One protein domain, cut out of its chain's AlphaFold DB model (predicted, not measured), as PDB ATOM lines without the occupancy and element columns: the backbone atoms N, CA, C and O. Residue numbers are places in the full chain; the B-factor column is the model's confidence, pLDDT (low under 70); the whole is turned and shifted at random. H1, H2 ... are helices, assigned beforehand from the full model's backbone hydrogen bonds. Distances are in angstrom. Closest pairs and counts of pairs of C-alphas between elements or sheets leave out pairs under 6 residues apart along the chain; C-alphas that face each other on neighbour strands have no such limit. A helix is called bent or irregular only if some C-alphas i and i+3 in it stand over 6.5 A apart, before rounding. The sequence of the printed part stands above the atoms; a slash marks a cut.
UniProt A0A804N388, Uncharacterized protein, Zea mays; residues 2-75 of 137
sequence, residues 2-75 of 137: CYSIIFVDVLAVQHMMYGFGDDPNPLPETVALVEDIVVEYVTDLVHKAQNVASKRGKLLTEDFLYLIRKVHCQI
ATOM      1  N   CYS A   2     185.227 -10.333 187.690       40.62
ATOM      2  CA  CYS A   2     184.751 -10.285 186.294       40.62
ATOM      3  C   CYS A   2     185.297 -11.404 185.383       40.62
ATOM      4  O   CYS A   2     184.747 -11.626 184.311       40.62
ATOM      5  N   TYR A   3     186.338 -12.136 185.808       44.78
ATOM      6  CA  TYR A   3     186.970 -13.182 184.989       44.78
ATOM      7  C   TYR A   3     186.062 -14.387 184.696       44.78
ATOM      8  O   TYR A   3     186.302 -15.106 183.738       44.78
ATOM      9  N   SER A   4     184.987 -14.594 185.463       42.59
ATOM     10  CA  SER A   4     184.065 -15.718 185.247       42.59
ATOM     11  C   SER A   4     183.063 -15.502 184.102       42.59
ATOM     12  O   SER A   4     182.368 -16.443 183.744       42.59
ATOM     13  N   ILE A   5     182.953 -14.288 183.541       50.81
ATOM     14  CA  ILE A   5     181.989 -13.966 182.464       50.81
ATOM     15  C   ILE A   5     182.618 -14.102 181.067       50.81
ATOM     16  O   ILE A   5     181.904 -14.154 180.071       50.81
ATOM     17  N   ILE A   6     183.942 -14.218 180.974       51.19
ATOM     18  CA  ILE A   6     184.653 -14.300 179.698       51.19
ATOM     19  C   ILE A   6     185.202 -15.717 179.534       51.19
ATOM     20  O   ILE A   6     186.405 -15.936 179.510       51.19
ATOM     21  N   PHE A   7     184.307 -16.701 179.477       47.31
ATOM     22  CA  PHE A   7     184.655 -17.998 178.907       47.31
ATOM     23  C   PHE A   7     184.378 -17.877 177.408       47.31
ATOM     24  O   PHE A   7     183.286 -18.187 176.936       47.31
ATOM     25  N   VAL A   8     185.312 -17.272 176.669       55.41
ATOM     26  CA  VAL A   8     185.279 -17.379 175.210       55.41
ATOM     27  C   VAL A   8     185.758 -18.791 174.938       55.41
ATOM     28  O   VAL A   8     186.939 -19.075 175.075       55.41
ATOM     29  N   ASP A   9     184.834 -19.707 174.657       65.38
ATOM     30  CA  ASP A   9     185.201 -21.090 174.377       65.38
ATOM     31  C   ASP A   9     186.296 -21.116 173.294       65.38
ATOM     32  O   ASP A   9     186.087 -20.617 172.188       65.38
ATOM     33  N   VAL A  10     187.456 -21.712 173.586       61.75
ATOM     34  CA  VAL A  10     188.589 -21.877 172.644       61.75
ATOM     35  C   VAL A  10     188.119 -22.444 171.291       61.75
ATOM     36  O   VAL A  10     188.594 -22.059 170.222       61.75
ATOM     37  N   LEU A  11     187.102 -23.310 171.327       68.44
ATOM     38  CA  LEU A  11     186.419 -23.882 170.162       68.44
ATOM     39  C   LEU A  11     185.707 -22.830 169.293       68.44
ATOM     40  O   LEU A  11     185.682 -22.948 168.067       68.44
ATOM     41  N   ALA A  12     185.137 -21.790 169.899       76.25
ATOM     42  CA  ALA A  12     184.517 -20.686 169.173       76.25
ATOM     43  C   ALA A  12     185.566 -19.852 168.421       76.25
ATOM     44  O   ALA A  12     185.323 -19.465 167.276       76.25
ATOM     45  N   VAL A  13     186.744 -19.631 169.020       80.12
ATOM     46  CA  VAL A  13     187.854 -18.907 168.376       80.12
ATOM     47  C   VAL A  13     188.402 -19.700 167.191       80.12
ATOM     48  O   VAL A  13     188.576 -19.136 166.112       80.12
ATOM     49  N   GLN A  14     188.580 -21.013 167.336       81.81
ATOM     50  CA  GLN A  14     189.046 -21.878 166.249       81.81
ATOM     51  C   GLN A  14     188.087 -21.876 165.046       81.81
ATOM     52  O   GLN A  14     188.517 -21.688 163.908       81.81
ATOM     53  N   HIS A  15     186.779 -22.027 165.280       81.38
ATOM     54  CA  HIS A  15     185.788 -21.957 164.201       81.38
ATOM     55  C   HIS A  15     185.731 -20.581 163.545       81.38
ATOM     56  O   HIS A  15     185.503 -20.477 162.340       81.38
ATOM     57  N   MET A  16     185.939 -19.524 164.329       82.00
ATOM     58  CA  MET A  16     186.031 -18.173 163.805       82.00
ATOM     59  C   MET A  16     187.246 -18.038 162.881       82.00
ATOM     60  O   MET A  16     187.067 -17.618 161.741       82.00
ATOM     61  N   MET A  17     188.439 -18.448 163.325       82.12
ATOM     62  CA  MET A  17     189.672 -18.448 162.522       82.12
ATOM     63  C   MET A  17     189.475 -19.209 161.203       82.12
ATOM     64  O   MET A  17     189.691 -18.653 160.125       82.12
ATOM     65  N   TYR A  18     188.928 -20.426 161.267       83.00
ATOM     66  CA  TYR A  18     188.580 -21.203 160.074       83.00
ATOM     67  C   TYR A  18     187.578 -20.469 159.164       83.00
ATOM     68  O   TYR A  18     187.755 -20.410 157.948       83.00
ATOM     69  N   GLY A  19     186.551 -19.837 159.740       80.75
ATOM     70  CA  GLY A  19     185.572 -19.029 159.007       80.75
ATOM     71  C   GLY A  19     186.165 -17.797 158.309       80.75
ATOM     72  O   GLY A  19     185.570 -17.296 157.352       80.75
ATOM     73  N   PHE A  20     187.335 -17.323 158.748       78.50
ATOM     74  CA  PHE A  20     188.112 -16.263 158.099       78.50
ATOM     75  C   PHE A  20     189.160 -16.785 157.103       78.50
ATOM     76  O   PHE A  20     189.781 -15.975 156.413       78.50
ATOM     77  N   GLY A  21     189.296 -18.106 156.964       81.88
ATOM     78  CA  GLY A  21     190.201 -18.757 156.018       81.88
ATOM     79  C   GLY A  21     191.549 -19.180 156.604       81.88
ATOM     80  O   GLY A  21     192.448 -19.493 155.825       81.88
ATOM     81  N   ASP A  22     191.701 -19.189 157.933       79.50
ATOM     82  CA  ASP A  22     192.866 -19.801 158.582       79.50
ATOM     83  C   ASP A  22     192.813 -21.341 158.509       79.50
ATOM     84  O   ASP A  22     191.820 -21.950 158.098       79.50
ATOM     85  N   ASP A  23     193.914 -21.978 158.914       83.56
ATOM     86  CA  ASP A  23     194.047 -23.435 158.950       83.56
ATOM     87  C   ASP A  23     192.955 -24.085 159.832       83.56
ATOM     88  O   ASP A  23     192.647 -23.554 160.902       83.56
ATOM     89  N   PRO A  24     192.356 -25.226 159.428       85.00
ATOM     90  CA  PRO A  24     191.344 -25.924 160.229       85.00
ATOM     91  C   PRO A  24     191.895 -26.514 161.537       85.00
ATOM     92  O   PRO A  24     191.119 -26.819 162.443       85.00
ATOM     93  N   ASN A  25     193.213 -26.681 161.653       86.56
ATOM     94  CA  ASN A  25     193.900 -27.170 162.841       86.56
ATOM     95  C   ASN A  25     195.038 -26.209 163.245       86.56
ATOM     96  O   ASN A  25     196.220 -26.567 163.168       86.56
ATOM     97  N   PRO A  26     194.697 -24.983 163.692       86.00
ATOM     98  CA  PRO A  26     195.685 -24.004 164.114       86.00
ATOM     99  C   PRO A  26     196.427 -24.488 165.364       86.00
ATOM    100  O   PRO A  26     195.893 -25.226 166.193       86.00
ATOM    101  N   LEU A  27     197.670 -24.032 165.518       87.62
ATOM    102  CA  LEU A  27     198.460 -24.322 166.710       87.62
ATOM    103  C   LEU A  27     197.761 -23.764 167.963       87.62
ATOM    104  O   LEU A  27     197.250 -22.640 167.920       87.62
ATOM    105  N   PRO A  28     197.781 -24.491 169.094       86.25
ATOM    106  CA  PRO A  28     197.112 -24.057 170.322       86.25
ATOM    107  C   PRO A  28     197.668 -22.730 170.854       86.25
ATOM    108  O   PRO A  28     196.922 -21.938 171.414       86.25
ATOM    109  N   GLU A  29     198.953 -22.449 170.614       85.38
ATOM    110  CA  GLU A  29     199.585 -21.171 170.957       85.38
ATOM    111  C   GLU A  29     198.966 -19.993 170.189       85.38
ATOM    112  O   GLU A  29     198.754 -18.925 170.759       85.38
ATOM    113  N   THR A  30     198.617 -20.189 168.912       83.50
ATOM    114  CA  THR A  30     197.959 -19.157 168.099       83.50
ATOM    115  C   THR A  30     196.541 -18.901 168.591       83.50
ATOM    116  O   THR A  30     196.134 -17.747 168.694       83.50
ATOM    117  N   VAL A  31     195.790 -19.959 168.914       84.00
ATOM    118  CA  VAL A  31     194.414 -19.813 169.414       84.00
ATOM    119  C   VAL A  31     194.406 -19.098 170.764       84.00
ATOM    120  O   VAL A  31     193.629 -18.164 170.932       84.00
ATOM    121  N   ALA A  32     195.315 -19.466 171.673       83.56
ATOM    122  CA  ALA A  32     195.469 -18.804 172.968       83.56
ATOM    123  C   ALA A  32     195.831 -17.317 172.815       83.56
ATOM    124  O   ALA A  32     195.239 -16.462 173.465       83.56
ATOM    125  N   LEU A  33     196.740 -16.981 171.893       83.00
ATOM    126  CA  LEU A  33     197.087 -15.585 171.623       83.00
ATOM    127  C   LEU A  33     195.894 -14.786 171.071       83.00
ATOM    128  O   LEU A  33     195.679 -13.638 171.456       83.00
ATOM    129  N   VAL A  34     195.125 -15.367 170.146       80.62
ATOM    130  CA  VAL A  34     193.932 -14.711 169.589       80.62
ATOM    131  C   VAL A  34     192.861 -14.539 170.665       80.62
ATOM    132  O   VAL A  34     192.223 -13.487 170.711       80.62
ATOM    133  N   GLU A  35     192.684 -15.529 171.535       81.44
ATOM    134  CA  GLU A  35     191.806 -15.432 172.699       81.44
ATOM    135  C   GLU A  35     192.210 -14.251 173.587       81.44
ATOM    136  O   GLU A  35     191.384 -13.365 173.809       81.44
ATOM    137  N   ASP A  36     193.481 -14.156 173.987       81.00
ATOM    138  CA  ASP A  36     193.987 -13.060 174.824       81.00
ATOM    139  C   ASP A  36     193.723 -11.681 174.194       81.00
ATOM    140  O   ASP A  36     193.200 -10.776 174.853       81.00
ATOM    141  N   ILE A  37     193.992 -11.531 172.892       81.25
ATOM    142  CA  ILE A  37     193.745 -10.283 172.150       81.25
ATOM    143  C   ILE A  37     192.250  -9.931 172.138       81.25
ATOM    144  O   ILE A  37     191.873  -8.767 172.316       81.25
ATOM    145  N   VAL A  38     191.378 -10.914 171.904       79.62
ATOM    146  CA  VAL A  38     189.923 -10.702 171.860       79.62
ATOM    147  C   VAL A  38     189.391 -10.330 173.242       79.62
ATOM    148  O   VAL A  38     188.584  -9.403 173.355       79.62
ATOM    149  N   VAL A  39     189.853 -11.009 174.291       79.25
ATOM    150  CA  VAL A  39     189.469 -10.737 175.681       79.25
ATOM    151  C   VAL A  39     189.881  -9.327 176.091       79.25
ATOM    152  O   VAL A  39     189.058  -8.584 176.644       79.25
ATOM    153  N   GLU A  40     191.117  -8.930 175.786       80.38
ATOM    154  CA  GLU A  40     191.611  -7.579 176.047       80.38
ATOM    155  C   GLU A  40     190.748  -6.540 175.320       80.38
ATOM    156  O   GLU A  40     190.221  -5.623 175.953       80.38
ATOM    157  N   TYR A  41     190.495  -6.732 174.020       78.62
ATOM    158  CA  TYR A  41     189.681  -5.817 173.216       78.62
ATOM    159  C   TYR A  41     188.251  -5.652 173.752       78.62
ATOM    160  O   TYR A  41     187.751  -4.527 173.856       78.62
ATOM    161  N   VAL A  42     187.577  -6.755 174.095       79.62
ATOM    162  CA  VAL A  42     186.203  -6.722 174.621       79.62
ATOM    163  C   VAL A  42     186.164  -6.015 175.973       79.62
ATOM    164  O   VAL A  42     185.296  -5.169 176.195       79.62
ATOM    165  N   THR A  43     187.123  -6.304 176.851       81.19
ATOM    166  CA  THR A  43     187.234  -5.654 178.163       81.19
ATOM    167  C   THR A  43     187.403  -4.142 178.010       81.19
ATOM    168  O   THR A  43     186.683  -3.352 178.630       81.19
ATOM    169  N   ASP A  44     188.285  -3.727 177.105       80.50
ATOM    170  CA  ASP A  44     188.523  -2.327 176.772       80.50
ATOM    171  C   ASP A  44     187.283  -1.630 176.206       80.50
ATOM    172  O   ASP A  44     186.975  -0.484 176.556       80.50
ATOM    173  N   LEU A  45     186.556  -2.315 175.321       81.12
ATOM    174  CA  LEU A  45     185.329  -1.804 174.721       81.12
ATOM    175  C   LEU A  45     184.245  -1.590 175.782       81.12
ATOM    176  O   LEU A  45     183.579  -0.553 175.767       81.12
ATOM    177  N   VAL A  46     184.094  -2.526 176.723       83.69
ATOM    178  CA  VAL A  46     183.122  -2.430 177.821       83.69
ATOM    179  C   VAL A  46     183.469  -1.282 178.767       83.69
ATOM    180  O   VAL A  46     182.585  -0.494 179.098       83.69
ATOM    181  N   HIS A  47     184.739  -1.103 179.142       87.88
ATOM    182  CA  HIS A  47     185.151   0.039 179.968       87.88
ATOM    183  C   HIS A  47     184.900   1.379 179.267       87.88
ATOM    184  O   HIS A  47     184.380   2.326 179.866       87.88
ATOM    185  N   LYS A  48     185.211   1.467 177.969       85.81
ATOM    186  CA  LYS A  48     184.903   2.655 177.160       85.81
ATOM    187  C   LYS A  48     183.391   2.892 177.094       85.81
ATOM    188  O   LYS A  48     182.960   4.036 177.246       85.81
ATOM    189  N   ALA A  49     182.585   1.839 176.931       85.44
ATOM    190  CA  ALA A  49     181.124   1.934 176.881       85.44
ATOM    191  C   ALA A  49     180.562   2.422 178.213       85.44
ATOM    192  O   ALA A  49     179.739   3.334 178.238       85.44
ATOM    193  N   GLN A  50     181.077   1.898 179.323       89.38
ATOM    194  CA  GLN A  50     180.705   2.328 180.663       89.38
ATOM    195  C   GLN A  50     181.028   3.806 180.901       89.38
ATOM    196  O   GLN A  50     180.196   4.522 181.452       89.38
ATOM    197  N   ASN A  51     182.179   4.302 180.442       88.06
ATOM    198  CA  ASN A  51     182.527   5.723 180.557       88.06
ATOM    199  C   ASN A  51     181.563   6.630 179.773       88.06
ATOM    200  O   ASN A  51     181.185   7.700 180.253       88.06
ATOM    201  N   VAL A  52     181.122   6.198 178.588       86.00
ATOM    202  CA  VAL A  52     180.102   6.914 177.801       86.00
ATOM    203  C   VAL A  52     178.742   6.863 178.508       86.00
ATOM    204  O   VAL A  52     178.097   7.899 178.692       86.00
ATOM    205  N   ALA A  53     178.348   5.679 178.979       89.44
ATOM    206  CA  ALA A  53     177.090   5.418 179.671       89.44
ATOM    207  C   ALA A  53     176.991   6.089 181.048       89.44
ATOM    208  O   ALA A  53     175.886   6.383 181.506       89.44
ATOM    209  N   SER A  54     178.123   6.366 181.707       88.25
ATOM    210  CA  SER A  54     178.182   6.961 183.051       88.25
ATOM    211  C   SER A  54     177.464   8.308 183.125       88.25
ATOM    212  O   SER A  54     176.898   8.643 184.160       88.25
ATOM    213  N   LYS A  55     177.389   9.049 182.011       84.81
ATOM    214  CA  LYS A  55     176.620  10.304 181.920       84.81
ATOM    215  C   LYS A  55     175.106  10.099 182.036       84.81
ATOM    216  O   LYS A  55     174.402  11.005 182.466       84.81
ATOM    217  N   ARG A  56     174.608   8.930 181.629       84.62
ATOM    218  CA  ARG A  56     173.188   8.543 181.664       84.62
ATOM    219  C   ARG A  56     172.858   7.635 182.854       84.62
ATOM    220  O   ARG A  56     171.690   7.437 183.159       84.62
ATOM    221  N   GLY A  57     173.868   7.047 183.499       87.94
ATOM    222  CA  GLY A  57     173.699   6.077 184.586       87.94
ATOM    223  C   GLY A  57     173.185   4.705 184.132       87.94
ATOM    224  O   GLY A  57     172.949   3.835 184.964       87.94
ATOM    225  N   LYS A  58     173.017   4.490 182.820       87.38
ATOM    226  CA  LYS A  58     172.573   3.220 182.241       87.38
ATOM    227  C   LYS A  58     173.304   2.939 180.936       87.38
ATOM    228  O   LYS A  58     173.314   3.778 180.030       87.38
ATOM    229  N   LEU A  59     173.868   1.739 180.868       85.38
ATOM    230  CA  LEU A  59     174.566   1.200 179.712       85.38
ATOM    231  C   LEU A  59     173.541   0.606 178.741       85.38
ATOM    232  O   LEU A  59     172.734  -0.235 179.139       85.38
ATOM    233  N   LEU A  60     173.534   1.092 177.502       83.62
ATOM    234  CA  LEU A  60     172.634   0.629 176.444       83.62
ATOM    235  C   LEU A  60     173.425   0.140 175.228       83.62
ATOM    236  O   LEU A  60     174.608   0.439 175.056       83.62
ATOM    237  N   THR A  61     172.746  -0.587 174.343       80.31
ATOM    238  CA  THR A  61     173.328  -1.120 173.105       80.31
ATOM    239  C   THR A  61     173.848  -0.012 172.181       80.31
ATOM    240  O   THR A  61     174.827  -0.222 171.463       80.31
ATOM    241  N   GLU A  62     173.261   1.192 172.223       80.44
ATOM    242  CA  GLU A  62     173.742   2.313 171.406       80.44
ATOM    243  C   GLU A  62     175.142   2.792 171.819       80.44
ATOM    244  O   GLU A  62     175.874   3.305 170.972       80.44
ATOM    245  N   ASP A  63     175.544   2.592 173.079       82.44
ATOM    246  CA  ASP A  63     176.866   2.996 173.576       82.44
ATOM    247  C   ASP A  63     177.965   2.134 172.939       82.44
ATOM    248  O   ASP A  63     178.999   2.642 172.496       82.44
ATOM    249  N   PHE A  64     177.705   0.829 172.808       81.19
ATOM    250  CA  PHE A  64     178.577  -0.083 172.071       81.19
ATOM    251  C   PHE A  64     178.600   0.249 170.582       81.19
ATOM    252  O   PHE A  64     179.674   0.314 169.988       81.19
ATOM    253  N   LEU A  65     177.441   0.516 169.975       78.50
ATOM    254  CA  LEU A  65     177.357   0.864 168.557       78.50
ATOM    255  C   LEU A  65     178.115   2.162 168.237       78.50
ATOM    256  O   LEU A  65     178.795   2.246 167.213       78.50
ATOM    257  N   TYR A  66     178.034   3.162 169.118       82.06
ATOM    258  CA  TYR A  66     178.803   4.402 169.012       82.06
ATOM    259  C   TYR A  66     180.310   4.129 169.018       82.06
ATOM    260  O   TYR A  66     181.036   4.656 168.172       82.06
ATOM    261  N   LEU A  67     180.778   3.279 169.935       76.94
ATOM    262  CA  LEU A  67     182.191   2.928 170.030       76.94
ATOM    263  C   LEU A  67     182.654   2.107 168.834       76.94
ATOM    264  O   LEU A  67     183.642   2.487 168.219       76.94
ATOM    265  N   ILE A  68     181.917   1.074 168.423       77.12
ATOM    266  CA  ILE A  68     182.251   0.246 167.253       77.12
ATOM    267  C   ILE A  68     182.373   1.110 165.987       77.12
ATOM    268  O   ILE A  68     183.298   0.929 165.198       77.12
ATOM    269  N   ARG A  69     181.509   2.121 165.821       69.50
ATOM    270  CA  ARG A  69     181.607   3.094 164.716       69.50
ATOM    271  C   ARG A  69     182.835   4.013 164.818       69.50
ATOM    272  O   ARG A  69     183.288   4.522 163.794       69.50
ATOM    273  N   LYS A  70     183.368   4.239 166.023       66.38
ATOM    274  CA  LYS A  70     184.480   5.162 166.318       66.38
ATOM    275  C   LYS A  70     185.849   4.480 166.467       66.38
ATOM    276  O   LYS A  70     186.863   5.160 166.339       66.38
ATOM    277  N   VAL A  71     185.898   3.161 166.675       53.50
ATOM    278  CA  VAL A  71     187.115   2.342 166.909       53.50
ATOM    279  C   VAL A  71     188.156   2.429 165.771       53.50
ATOM    280  O   VAL A  71     189.292   1.997 165.928       53.50
ATOM    281  N   HIS A  72     187.848   3.098 164.656       47.19
ATOM    282  CA  HIS A  72     188.729   3.239 163.494       47.19
ATOM    283  C   HIS A  72     190.039   4.039 163.697       47.19
ATOM    284  O   HIS A  72     190.816   4.124 162.755       47.19
ATOM    285  N   CYS A  73     190.336   4.625 164.865       39.16
ATOM    286  CA  CYS A  73     191.570   5.423 165.029       39.16
ATOM    287  C   CYS A  73     192.370   5.158 166.315       39.16
ATOM    288  O   CYS A  73     193.387   5.803 166.546       39.16
ATOM    289  N   GLN A  74     191.952   4.209 167.156       37.78
ATOM    290  CA  GLN A  74     192.589   3.987 168.459       37.78
ATOM    291  C   GLN A  74     192.843   2.500 168.709       37.78
ATOM    292  O   GLN A  74     192.437   1.953 169.730       37.78
ATOM    293  N   ILE A  75     193.511   1.828 167.769       46.59
ATOM    294  CA  ILE A  75     194.288   0.653 168.167       46.59
ATOM    295  C   ILE A  75     195.473   1.225 168.960       46.59
ATOM    296  O   ILE A  75     196.202   2.050 168.399       46.59
TER     297      ILE A  75
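Overview. This is residues 2 to 75 of the 137 residues of an uncharacterized protein of Zea mays (UniProt A0A804N388). One long helix, H2, makes the length of the model, and a shorter helix is set crosswise near each of its ends: H1 near its first residues, H3 near its last. H1 and H3 stay apart, and the arrangement is loose, with few contacts. The printed part has 74 residues with three named helices, in the order H1, H2, H3, and no named strand; the class is all helix. The whole is loose, with a radius of gyration of the C-alphas of 14.9 A, and elongated, spanning 45 by 28 by 18 A.

Along the chain. Residues 2 to 9 come before the first named helix. H1 is residues 10 to 19, 14.3 A long, and begins at C-alpha 10 at (188.589, -21.877, 172.644). H2 is residues 28 to 53, 36.8 A long, from C-alpha 28 at (197.112, -24.057, 170.322). H3 is residues 61 to 73, 21.0 A long, and ends at C-alpha 73 at (191.570, 5.423, 165.029). H3 is irregular: C-alphas 69 and 72 are 7.2 A apart.

Arrangement. H2 touches H1 with residues 31 to 35 alone; the closest C-alphas of the two are those of Gln 14 and Val 31, 6.6 A apart. Their lines are about perpendicular, at 84 degrees. H3 touches H2 with residues 63 to 67 alone, and H2 touches H3 with residues 45 to 53 alone; the closest C-alphas of the two are those of Ala 49 and Asp 63, 5.5 A apart. These two run opposite ways at a steep tilt of 64 degrees. H1 and H3 are apart. In H1 and H2 every O i to N i+4 pair is within hydrogen-bond range; in H3, 7 of 9 are.

Size, cuts and confidence. The two C-alphas farthest apart, those of Asn 25 and Lys 55, are 45.5 A apart. The printed part has no cut, and both links, H1 to H2 and H2 to H3, are short. The mean pLDDT of the printed part is 75.8; residues 2 to 11 and 69 to 75 are under 70.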